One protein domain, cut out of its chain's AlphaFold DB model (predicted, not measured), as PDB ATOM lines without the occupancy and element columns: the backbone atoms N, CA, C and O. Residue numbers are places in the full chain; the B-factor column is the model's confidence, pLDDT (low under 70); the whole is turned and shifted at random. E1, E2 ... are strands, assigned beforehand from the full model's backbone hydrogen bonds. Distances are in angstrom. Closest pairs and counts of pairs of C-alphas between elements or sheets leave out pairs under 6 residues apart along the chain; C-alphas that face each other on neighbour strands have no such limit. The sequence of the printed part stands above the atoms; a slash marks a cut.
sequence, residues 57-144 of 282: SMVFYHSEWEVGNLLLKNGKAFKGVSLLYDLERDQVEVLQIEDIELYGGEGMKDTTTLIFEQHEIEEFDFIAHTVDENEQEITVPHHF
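Overview. This is residues 57 to 144 of the 282 residues of an uncharacterized protein of Flammeovirga sp. SJP92 (UniProt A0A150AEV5). One strongly twisted sheet of six strands bends back on itself at E2, so that E4 and E3 come partly face to face with E1, E5 and E6. The turns of the hairpins E3-E4 and E5-E6 lie at opposite ends of the longest axis. The 88 printed residues hold six named strands, E1 to E6 in chain order, and no named helix; the class is all strand. The sheet's order is E4 E3 E2 E1 E5 E6, antiparallel throughout. The whole is loose, with a radius of gyration of the C-alphas of 15.4 A and spans of 51 by 37 by 22 A.

Arrangement. Start at E2, residues 77 to 86, the hinge of this folded sheet, one sheet bent into two leaves; it bends by 106 degrees at Gly 80. Beside it is E1, residues 66 to 72, with N 68 and O 81 2.9 A apart. On the other side of E2 is E3, residues 91 to 101, with N 93 and O 84 at 2.8 A. E4, residues 107 to 117, forms a hairpin with E3, N 98 and O 110 at 2.9 A; E1 to E4 are a meander, each strand the antiparallel neighbour of the one before. Next to E1 find E5, residues 121 to 131, with N 71 and O 123 at 2.8 A, and then E6, residues 137 to 144, with N 144 and O 124 at 2.7 A. E4 and E6 are edge strands, apart from each other.

Along the chain. Find C-alpha 66 at (204.500, 509.852, 298.434), where E1 begins. E3 spans 31.7 A, E4 32.3 A and E5 29.0 A; E6 ends at C-alpha 144, (201.545, 522.356, 294.641).

Size, cuts and confidence. The C-alphas farthest apart, Tyr 103 and Glu 133, are 51.3 A apart. The printed part has no cut, its five links between strands are tight, and no printed residue is under pLDDT 70.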
ATOM      1  N   SER A  57     190.433 505.422 299.331       75.81
ATOM      2  CA  SER A  57     191.653 505.857 298.641       75.81
ATOM      3  C   SER A  57     191.350 506.681 297.386       75.81
ATOM      4  O   SER A  57     192.238 507.335 296.853       75.81
ATOM      5  N   MET A  58     190.090 506.684 296.928       82.12
ATOM      6  CA  MET A  58     189.614 507.494 295.815       82.12
ATOM      7  C   MET A  58     189.550 508.998 296.112       82.12
ATOM      8  O   MET A  58     189.361 509.765 295.165       82.12
ATOM      9  N   VAL A  59     189.656 509.429 297.379       90.38
ATOM     10  CA  VAL A  59     189.620 510.863 297.722       90.38
ATOM     11  C   VAL A  59     190.980 511.552 297.645       90.38
ATOM     12  O   VAL A  59     191.053 512.780 297.637       90.38
ATOM     13  N   PHE A  60     192.060 510.780 297.563       94.31
ATOM     14  CA  PHE A  60     193.412 511.316 297.510       94.31
ATOM     15  C   PHE A  60     193.881 511.512 296.070       94.31
ATOM     16  O   PHE A  60     193.437 510.820 295.152       94.31
ATOM     17  N   TYR A  61     194.800 512.457 295.872       95.50
ATOM     18  CA  TYR A  61     195.438 512.684 294.575       95.50
ATOM     19  C   TYR A  61     196.228 511.448 294.101       95.50
ATOM     20  O   TYR A  61     196.098 511.053 292.944       95.50
ATOM     21  N   HIS A  62     196.940 510.782 295.019       93.50
ATOM     22  CA  HIS A  62     197.486 509.430 294.854       93.50
ATOM     23  C   HIS A  62     197.014 508.526 295.993       93.50
ATOM     24  O   HIS A  62     196.790 508.990 297.109       93.50
ATOM     25  N   SER A  63     196.867 507.228 295.719       90.56
ATOM     26  CA  SER A  63     196.434 506.242 296.718       90.56
ATOM     27  C   SER A  63     197.530 505.841 297.708       90.56
ATOM     28  O   SER A  63     197.222 505.238 298.735       90.56
ATOM     29  N   GLU A  64     198.791 506.128 297.387       93.31
ATOM     30  CA  GLU A  64     199.963 505.757 298.176       93.31
ATOM     31  C   GLU A  64     200.610 506.986 298.820       93.31
ATOM     32  O   GLU A  64     200.437 508.113 298.360       93.31
ATOM     33  N   TRP A  65     201.334 506.759 299.916       95.00
ATOM     34  CA  TRP A  65     202.101 507.803 300.587       95.00
ATOM     35  C   TRP A  65     203.331 508.158 299.757       95.00
ATOM     36  O   TRP A  65     204.245 507.344 299.643       95.00
ATOM     37  N   GLU A  66     203.390 509.389 299.266       96.50
ATOM     38  CA  GLU A  66     204.500 509.852 298.434       96.50
ATOM     39  C   GLU A  66     205.536 510.599 299.269       96.50
ATOM     40  O   GLU A  66     205.200 511.312 300.215       96.50
ATOM     41  N   VAL A  67     206.819 510.451 298.943       96.69
ATOM     42  CA  VAL A  67     207.876 511.188 299.646       96.69
ATOM     43  C   VAL A  67     207.993 512.590 299.060       96.69
ATOM     44  O   VAL A  67     208.132 512.764 297.848       96.69
ATOM     45  N   GLY A  68     207.981 513.595 299.932       97.88
ATOM     46  CA  GLY A  68     207.989 514.983 299.504       97.88
ATOM     47  C   GLY A  68     208.355 515.985 300.591       97.88
ATOM     48  O   GLY A  68     208.861 515.636 301.665       97.88
ATOM     49  N   ASN A  69     208.115 517.258 300.297       98.56
ATOM     50  CA  ASN A  69     208.329 518.369 301.214       98.56
ATOM     51  C   ASN A  69     207.034 519.170 301.383       98.56
ATOM     52  O   ASN A  69     206.234 519.272 300.464       98.56
ATOM     53  N   LEU A  70     206.835 519.753 302.564       98.62
ATOM     54  CA  LEU A  70     205.704 520.624 302.887       98.62
ATOM     55  C   LEU A  70     206.222 521.882 303.581       98.62
ATOM     56  O   LEU A  70     206.913 521.789 304.599       98.62
ATOM     57  N   LEU A  71     205.851 523.051 303.068       98.69
ATOM     58  CA  LEU A  71     206.080 524.355 303.675       98.69
ATOM     59  C   LEU A  71     204.743 524.940 304.145       98.69
ATOM     60  O   LEU A  71     203.793 525.085 303.376       98.69
ATOM     61  N   LEU A  72     204.671 525.295 305.424       98.69
ATOM     62  CA  LEU A  72     203.520 525.980 306.005       98.69
ATOM     63  C   LEU A  72     203.700 527.500 305.944       98.69
ATOM     64  O   LEU A  72     204.824 528.004 306.017       98.69
ATOM     65  N   LYS A  73     202.591 528.246 305.947       98.06
ATOM     66  CA  LYS A  73     202.593 529.724 305.935       98.06
ATOM     67  C   LYS A  73     203.314 530.348 307.132       98.06
ATOM     68  O   LYS A  73     203.783 531.480 307.071       98.06
ATOM     69  N   ASN A  74     203.420 529.617 308.244       98.06
ATOM     70  CA  ASN A  74     204.175 530.050 309.424       98.06
ATOM     71  C   ASN A  74     205.702 529.842 309.296       98.06
ATOM     72  O   ASN A  74     206.431 530.103 310.253       98.06
ATOM     73  N   GLY A  75     206.186 529.352 308.149       98.38
ATOM     74  CA  GLY A  75     207.596 529.080 307.868       98.38
ATOM     75  C   GLY A  75     208.103 527.722 308.365       98.38
ATOM     76  O   GLY A  75     209.264 527.386 308.127       98.38
ATOM     77  N   LYS A  76     207.274 526.918 309.047       98.50
ATOM     78  CA  LYS A  76     207.632 525.542 309.415       98.50
ATOM     79  C   LYS A  76     207.685 524.683 308.153       98.50
ATOM     80  O   LYS A  76     206.744 524.684 307.365       98.50
ATOM     81  N   ALA A  77     208.763 523.919 308.005       98.31
ATOM     82  CA  ALA A  77     208.967 523.023 306.874       98.31
ATOM     83  C   ALA A  77     209.131 521.568 307.335       98.31
ATOM     84  O   ALA A  77     209.802 521.297 308.335       98.31
ATOM     85  N   PHE A  78     208.562 520.643 306.569       97.94
ATOM     86  CA  PHE A  78     208.769 519.201 306.660       97.94
ATOM     87  C   PHE A  78     209.471 518.754 305.381       97.94
ATOM     88  O   PHE A  78     209.033 519.115 304.293       97.94
ATOM     89  N   LYS A  79     210.578 518.018 305.494       97.94
ATOM     90  CA  LYS A  79     211.397 517.618 304.342       97.94
ATOM     91  C   LYS A  79     211.568 516.112 304.295       97.94
ATOM     92  O   LYS A  79     211.867 515.523 305.332       97.94
ATOM     93  N   GLY A  80     211.432 515.526 303.107       97.00
ATOM     94  CA  GLY A  80     211.550 514.081 302.899       97.00
ATOM     95  C   GLY A  80     210.566 513.271 303.745       97.00
ATOM     96  O   GLY A  80     210.933 512.228 304.277       97.00
ATOM     97  N   VAL A  81     209.351 513.788 303.926       97.19
ATOM     98  CA  VAL A  81     208.287 513.132 304.694       97.19
ATOM     99  C   VAL A  81     207.303 512.448 303.756       97.19
ATOM    100  O   VAL A  81     207.158 512.854 302.608       97.19
ATOM    101  N   SER A  82     206.617 511.422 304.252       97.31
ATOM    102  CA  SER A  82     205.515 510.780 303.538       97.31
ATOM    103  C   SER A  82     204.266 511.663 303.589       97.31
ATOM    104  O   SER A  82     203.820 512.034 304.677       97.31
ATOM    105  N   LEU A  83     203.709 511.980 302.421       97.75
ATOM    106  CA  LEU A  83     202.594 512.897 302.206       97.75
ATOM    107  C   LEU A  83     201.403 512.203 301.531       97.75
ATOM    108  O   LEU A  83     201.580 511.328 300.687       97.75
ATOM    109  N   LEU A  84     200.194 512.652 301.864       97.00
ATOM    110  CA  LEU A  84     198.972 512.420 301.088       97.00
ATOM    111  C   LEU A  84     198.252 513.750 300.874       97.00
ATOM    112  O   LEU A  84     198.211 514.583 301.780       97.00
ATOM    113  N   TYR A  85     197.649 513.933 299.700       97.56
ATOM    114  CA  TYR A  85     196.841 515.111 299.386       97.56
ATOM    115  C   TYR A  85     195.365 514.719 299.225       97.56
ATOM    116  O   TYR A  85     195.010 514.042 298.260       97.56
ATOM    117  N   ASP A  86     194.525 515.107 300.190       96.62
ATOM    118  CA  ASP A  86     193.074 514.879 300.208       96.62
ATOM    119  C   ASP A  86     192.365 515.955 299.371       96.62
ATOM    120  O   ASP A  86     192.291 517.124 299.760       96.62
ATOM    121  N   LEU A  87     191.818 515.540 298.226       95.25
ATOM    122  CA  LEU A  87     191.129 516.407 297.268       95.25
ATOM    123  C   LEU A  87     189.676 516.709 297.646       95.25
ATOM    124  O   LEU A  87     189.059 517.582 297.039       95.25
ATOM    125  N   GLU A  88     189.075 515.966 298.579       92.44
ATOM    126  CA  GLU A  88     187.726 516.279 299.059       92.44
ATOM    127  C   GLU A  88     187.763 517.457 300.038       92.44
ATOM    128  O   GLU A  88     186.811 518.240 300.102       92.44
ATOM    129  N   ARG A  89     188.859 517.586 300.796       94.69
ATOM    130  CA  ARG A  89     188.997 518.578 301.872       94.69
ATOM    131  C   ARG A  89     190.032 519.668 301.612       94.69
ATOM    132  O   ARG A  89     190.123 520.578 302.434       94.69
ATOM    133  N   ASP A  90     190.789 519.582 300.520       95.75
ATOM    134  CA  ASP A  90     191.957 520.428 300.247       95.75
ATOM    135  C   ASP A  90     192.944 520.420 301.441       95.75
ATOM    136  O   ASP A  90     193.349 521.463 301.963       95.75
ATOM    137  N   GLN A  91     193.296 519.217 301.920       97.50
ATOM    138  CA  GLN A  91     194.166 518.996 303.088       97.50
ATOM    139  C   GLN A  91     195.401 518.177 302.719       97.50
ATOM    140  O   GLN A  91     195.325 517.265 301.898       97.50
ATOM    141  N   VAL A  92     196.529 518.458 303.372       98.25
ATOM    142  CA  VAL A  92     197.747 517.646 303.253       98.25
ATOM    143  C   VAL A  92     197.990 516.903 304.551       98.25
ATOM    144  O   VAL A  92     197.965 517.485 305.638       98.25
ATOM    145  N   GLU A  93     198.260 515.614 304.429       97.88
ATOM    146  CA  GLU A  93     198.592 514.755 305.550       97.88
ATOM    147  C   GLU A  93     200.066 514.397 305.525       97.88
ATOM    148  O   GLU A  93     200.599 514.039 304.482       97.88
ATOM    149  N   VAL A  94     200.713 514.464 306.684       98.12
ATOM    150  CA  VAL A  94     202.117 514.099 306.877       98.12
ATOM    151  C   VAL A  94     202.183 512.912 307.826       98.12
ATOM    152  O   VAL A  94     201.728 513.010 308.969       98.12
ATOM    153  N   LEU A  95     202.785 511.809 307.390       97.06
ATOM    154  CA  LEU A  95     203.061 510.660 308.249       97.06
ATOM    155  C   LEU A  95     204.412 510.839 308.954       97.06
ATOM    156  O   LEU A  95     205.461 510.940 308.316       97.06
ATOM    157  N   GLN A  96     204.383 510.849 310.284       94.75
ATOM    158  CA  GLN A  96     205.561 510.824 311.143       94.75
ATOM    159  C   GLN A  96     205.706 509.442 311.770       94.75
ATOM    160  O   GLN A  96     204.739 508.885 312.288       94.75
ATOM    161  N   ILE A  97     206.919 508.898 311.716       93.38
ATOM    162  CA  ILE A  97     207.265 507.607 312.305       93.38
ATOM    163  C   ILE A  97     208.383 507.860 313.312       93.38
ATOM    164  O   ILE A  97     209.466 508.302 312.928       93.38
ATOM    165  N   GLU A  98     208.116 507.598 314.585       93.62
ATOM    166  CA  GLU A  98     209.073 507.747 315.679       93.62
ATOM    167  C   GLU A  98     209.413 506.371 316.258       93.62
ATOM    168  O   GLU A  98     208.532 505.542 316.480       93.62
ATOM    169  N   ASP A  99     210.695 506.112 316.507       92.62
ATOM    170  CA  ASP A  99     211.117 504.911 317.224       92.62
ATOM    171  C   ASP A  99     211.023 505.178 318.736       92.62
ATOM    172  O   ASP A  99     211.725 506.030 319.284       92.62
ATOM    173  N   ILE A 100     210.154 504.437 319.420       92.69
ATOM    174  CA  ILE A 100     210.001 504.463 320.873       92.69
ATOM    175  C   ILE A 100     210.708 503.242 321.462       92.69
ATOM    176  O   ILE A 100     210.331 502.098 321.205       92.69
ATOM    177  N   GLU A 101     211.716 503.476 322.299       90.25
ATOM    178  CA  GLU A 101     212.339 502.414 323.091       90.25
ATOM    179  C   GLU A 101     211.434 502.025 324.267       90.25
ATOM    180  O   GLU A 101     211.134 502.840 325.145       90.25
ATOM    181  N   LEU A 102     211.010 500.760 324.316       86.75
ATOM    182  CA  LEU A 102     210.282 500.218 325.458       86.75
ATOM    183  C   LEU A 102     211.249 499.746 326.550       86.75
ATOM    184  O   LEU A 102     212.399 499.362 326.306       86.75
ATOM    185  N   TYR A 103     210.755 499.725 327.791       81.69
ATOM    186  CA  TYR A 103     211.506 499.206 328.932       81.69
ATOM    187  C   TYR A 103     211.820 497.717 328.719       81.69
ATOM    188  O   TYR A 103     210.936 496.870 328.828       81.69
ATOM    189  N   GLY A 104     213.080 497.407 328.405       90.00
ATOM    190  CA  GLY A 104     213.518 496.062 328.012       90.00
ATOM    191  C   GLY A 104     214.338 496.011 326.719       90.00
ATOM    192  O   GLY A 104     214.886 494.956 326.415       90.00
ATOM    193  N   GLY A 105     214.475 497.130 325.996       83.06
ATOM    194  CA  GLY A 105     215.304 497.226 324.786       83.06
ATOM    195  C   GLY A 105     214.609 496.775 323.498       83.06
ATOM    196  O   GLY A 105     215.250 496.717 322.452       83.06
ATOM    197  N   GLU A 106     213.312 496.463 323.553       85.50
ATOM    198  CA  GLU A 106     212.490 496.274 322.357       85.50
ATOM    199  C   GLU A 106     212.023 497.647 321.849       85.50
ATOM    200  O   GLU A 106     211.429 498.425 322.595       85.50
ATOM    201  N   GLY A 107     212.324 497.971 320.590       86.06
ATOM    202  CA  GLY A 107     211.834 499.187 319.937       86.06
ATOM    203  C   GLY A 107     210.442 498.975 319.340       86.06
ATOM    204  O   GLY A 107     210.177 497.936 318.734       86.06
ATOM    205  N   MET A 108     209.560 499.960 319.482       90.06
ATOM    206  CA  MET A 108     208.270 500.041 318.796       90.06
ATOM    207  C   MET A 108     208.258 501.278 317.896       90.06
ATOM    208  O   MET A 108     208.786 502.315 318.276       90.06
ATOM    209  N   LYS A 109     207.633 501.184 316.719       89.94
ATOM    210  CA  LYS A 109     207.373 502.353 315.872       89.94
ATOM    211  C   LYS A 109     206.039 502.969 316.261       89.94
ATOM    212  O   LYS A 109     205.022 502.280 316.200       89.94
ATOM    213  N   ASP A 110     206.055 504.234 316.644       91.75
ATOM    214  CA  ASP A 110     204.854 505.039 316.810       91.75
ATOM    215  C   ASP A 110     204.610 505.849 315.541       91.75
ATOM    216  O   ASP A 110     205.532 506.424 314.961       91.75
ATOM    217  N   THR A 111     203.370 505.844 315.070       94.00
ATOM    218  CA  THR A 111     202.987 506.480 313.811       94.00
ATOM    219  C   THR A 111     201.953 507.548 314.095       94.00
ATOM    220  O   THR A 111     200.847 507.240 314.538       94.00
ATOM    221  N   THR A 112     202.293 508.797 313.794       95.50
ATOM    222  CA  THR A 112     201.396 509.943 313.943       95.50
ATOM    223  C   THR A 112     201.113 510.549 312.577       95.50
ATOM    224  O   THR A 112     202.035 510.879 311.835       95.50
ATOM    225  N   THR A 113     199.836 510.731 312.243       96.44
ATOM    226  CA  THR A 113     199.420 511.482 311.053       96.44
ATOM    227  C   THR A 113     199.071 512.908 311.455       96.44
ATOM    228  O   THR A 113     198.133 513.133 312.219       96.44
ATOM    229  N   LEU A 114     199.828 513.872 310.940       97.62
ATOM    230  CA  LEU A 114     199.512 515.291 311.057       97.62
ATOM    231  C   LEU A 114     198.660 515.705 309.859       97.62
ATOM    232  O   LEU A 114     198.981 515.331 308.736       97.62
ATOM    233  N   ILE A 115     197.605 516.480 310.088       97.69
ATOM    234  CA  ILE A 115     196.707 516.973 309.038       97.69
ATOM    235  C   ILE A 115     196.811 518.494 309.022       97.69
ATOM    236  O   ILE A 115     196.672 519.119 310.074       97.69
ATOM    237  N   PHE A 116     197.053 519.064 307.847       98.38
ATOM    238  CA  PHE A 116     197.137 520.505 307.627       98.38
ATOM    239  C   PHE A 116     196.031 520.947 306.679       98.38
ATOM    240  O   PHE A 116     195.842 520.359 305.610       98.38
ATOM    241  N   GLU A 117     195.301 521.987 307.067       97.81
ATOM    242  CA  GLU A 117     194.252 522.560 306.230       97.81
ATOM    243  C   GLU A 117     194.817 523.534 305.195       97.81
ATOM    244  O   GLU A 117     195.869 524.145 305.395       97.81
ATOM    245  N   GLN A 118     194.073 523.746 304.103       96.88
ATOM    246  CA  GLN A 118     194.429 524.667 303.020       96.88
ATOM    247  C   GLN A 118     194.956 526.025 303.519       96.88
ATOM    248  O   GLN A 118     195.902 526.567 302.961       96.88
ATOM    249  N   HIS A 119     194.371 526.596 304.578       96.94
ATOM    250  CA  HIS A 119     194.749 527.919 305.080       96.94
ATOM    251  C   HIS A 119     196.107 527.952 305.809       96.94
ATOM    252  O   HIS A 119     196.657 529.038 305.995       96.94
ATOM    253  N   GLU A 120     196.652 526.797 306.199       98.25
ATOM    254  CA  GLU A 120     197.948 526.645 306.877       98.25
ATOM    255  C   GLU A 120     199.098 526.355 305.901       98.25
ATOM    256  O   GLU A 120     200.264 526.594 306.229       98.25
ATOM    257  N   ILE A 121     198.774 525.846 304.713       98.56
ATOM    258  CA  ILE A 121     199.727 525.380 303.702       98.56
ATOM    259  C   ILE A 121     200.182 526.555 302.833       98.56
ATOM    260  O   ILE A 121     199.350 527.308 302.325       98.56
ATOM    261  N   GLU A 122     201.495 526.697 302.642       98.31
ATOM    262  CA  GLU A 122     202.080 527.607 301.649       98.31
ATOM    263  C   GLU A 122     202.297 526.862 300.325       98.31
ATOM    264  O   GLU A 122     201.740 527.235 299.293       98.31
ATOM    265  N   GLU A 123     203.053 525.762 300.373       98.69
ATOM    266  CA  GLU A 123     203.351 524.897 299.230       98.69
ATOM    267  C   GLU A 123     203.792 523.501 299.680       98.69
ATOM    268  O   GLU A 123     204.193 523.299 300.826       98.69
ATOM    269  N   PHE A 124     203.726 522.532 298.776       98.69
ATOM    270  CA  PHE A 124     204.301 521.205 298.954       98.69
ATOM    271  C   PHE A 124     204.658 520.590 297.608       98.69
ATOM    272  O   PHE A 124     204.086 520.933 296.577       98.69
ATOM    273  N   ASP A 125     205.585 519.653 297.623       98.56
ATOM    274  CA  ASP A 125     205.998 518.893 296.455       98.56
ATOM    275  C   ASP A 125     206.158 517.428 296.833       98.56
ATOM    276  O   ASP A 125     206.445 517.106 297.985       98.56
ATOM    277  N   PHE A 126     205.951 516.536 295.873       97.94
ATOM    278  CA  PHE A 126     206.258 515.119 296.026       97.94
ATOM    279  C   PHE A 126     206.616 514.502 294.677       97.94
ATOM    280  O   PHE A 126     206.319 515.054 293.614       97.94
ATOM    281  N   ILE A 127     207.270 513.346 294.724       96.44
ATOM    282  CA  ILE A 127     207.584 512.550 293.540       96.44
ATOM    283  C   ILE A 127     206.628 511.368 293.527       96.44
ATOM    284  O   ILE A 127     206.737 510.506 294.390       96.44
ATOM    285  N   ALA A 128     205.713 511.339 292.560       94.75
ATOM    286  CA  ALA A 128     204.791 510.229 292.392       94.75
ATOM    287  C   ALA A 128     205.433 509.103 291.587       94.75
ATOM    288  O   ALA A 128     206.078 509.346 290.557       94.75
ATOM    289  N   HIS A 129     205.210 507.869 292.026       92.62
ATOM    290  CA  HIS A 129     205.579 506.674 291.277       92.62
ATOM    291  C   HIS A 129     204.377 506.213 290.447       92.62
ATOM    292  O   HIS A 129     203.323 505.879 290.979       92.62
ATOM    293  N   THR A 130     204.515 506.206 289.122       91.19
ATOM    294  CA  THR A 130     203.462 505.735 288.213       91.19
ATOM    295  C   THR A 130     204.036 504.790 287.170       91.19
ATOM    296  O   THR A 130     205.247 504.649 287.023       91.19
ATOM    297  N   VAL A 131     203.150 504.114 286.451       91.56
ATOM    298  CA  VAL A 131     203.491 503.147 285.414       91.56
ATOM    299  C   VAL A 131     203.034 503.699 284.066       91.56
ATOM    300  O   VAL A 131     201.908 504.186 283.948       91.56
ATOM    301  N   ASP A 132     203.917 503.679 283.069       92.62
ATOM    302  CA  ASP A 132     203.610 504.144 281.716       92.62
ATOM    303  C   ASP A 132     202.817 503.100 280.893       92.62
ATOM    304  O   ASP A 132     202.461 502.022 281.373       92.62
ATOM    305  N   GLU A 133     202.537 503.406 279.622       93.50
ATOM    306  CA  GLU A 133     201.830 502.493 278.707       93.50
ATOM    307  C   GLU A 133     202.577 501.168 278.443       93.50
ATOM    308  O   GLU A 133     201.974 500.214 277.949       93.50
ATOM    309  N   ASN A 134     203.873 501.097 278.764       95.69
ATOM    310  CA  ASN A 134     204.744 499.939 278.564       95.69
ATOM    311  C   ASN A 134     205.018 499.174 279.866       95.69
ATOM    312  O   ASN A 134     205.936 498.353 279.904       95.69
ATOM    313  N   GLU A 135     204.252 499.443 280.922       94.56
ATOM    314  CA  GLU A 135     204.458 498.880 282.258       94.56
ATOM    315  C   GLU A 135     205.800 499.276 282.910       94.56
ATOM    316  O   GLU A 135     206.264 498.629 283.849       94.56
ATOM    317  N   GLN A 136     206.437 500.351 282.439       95.88
ATOM    318  CA  GLN A 136     207.668 500.863 283.021       95.88
ATOM    319  C   GLN A 136     207.356 501.848 284.150       95.88
ATOM    320  O   GLN A 136     206.596 502.801 283.976       95.88
ATOM    321  N   GLU A 137     207.995 501.645 285.304       95.00
ATOM    322  CA  GLU A 137     207.964 502.612 286.400       95.00
ATOM    323  C   GLU A 137     208.635 503.923 285.973       95.00
ATOM    324  O   GLU A 137     209.803 503.960 285.568       95.00
ATOM    325  N   ILE A 138     207.884 505.009 286.096       96.06
ATOM    326  CA  ILE A 138     208.338 506.376 285.887       96.06
ATOM    327  C   ILE A 138     208.055 507.197 287.144       96.06
ATOM    328  O   ILE A 138     207.136 506.919 287.914       96.06
ATOM    329  N   THR A 139     208.870 508.225 287.351       95.56
ATOM    330  CA  THR A 139     208.705 509.171 288.457       95.56
ATOM    331  C   THR A 139     208.246 510.505 287.901       95.56
ATOM    332  O   THR A 139     208.828 511.009 286.938       95.56
ATOM    333  N   VAL A 140     207.188 511.061 288.484       95.50
ATOM    334  CA  VAL A 140     206.607 512.335 288.055       95.50
ATOM    335  C   VAL A 140     206.661 513.306 289.232       95.50
ATOM    336  O   VAL A 140     206.014 513.061 290.251       95.50
ATOM    337  N   PRO A 141     207.463 514.382 289.148       97.44
ATOM    338  CA  PRO A 141     207.474 515.401 290.182       97.44
ATOM    339  C   PRO A 141     206.199 516.242 290.096       97.44
ATOM    340  O   PRO A 141     205.799 516.663 289.010       97.44
ATOM    341  N   HIS A 142     205.607 516.532 291.247       98.00
ATOM    342  CA  HIS A 142     204.486 517.452 291.374       98.00
ATOM    343  C   HIS A 142     204.831 518.555 292.371       98.00
ATOM    344  O   HIS A 142     205.386 518.281 293.434       98.00
ATOM    345  N   HIS A 143     204.472 519.797 292.047       98.50
ATOM    346  CA  HIS A 143     204.646 520.958 292.922       98.50
ATOM    347  C   HIS A 143     203.316 521.682 293.058       98.50
ATOM    348  O   HIS A 143     202.746 522.151 292.077       98.50
ATOM    349  N   PHE A 144     202.815 521.756 294.282       98.56
ATOM    350  CA  PHE A 144     201.545 522.356 294.641       98.56
ATOM    351  C   PHE A 144     201.733 523.573 295.523       98.56
ATOM    352  O   PHE A 144     202.610 523.620 296.381       98.56
TER     353      PHE A 144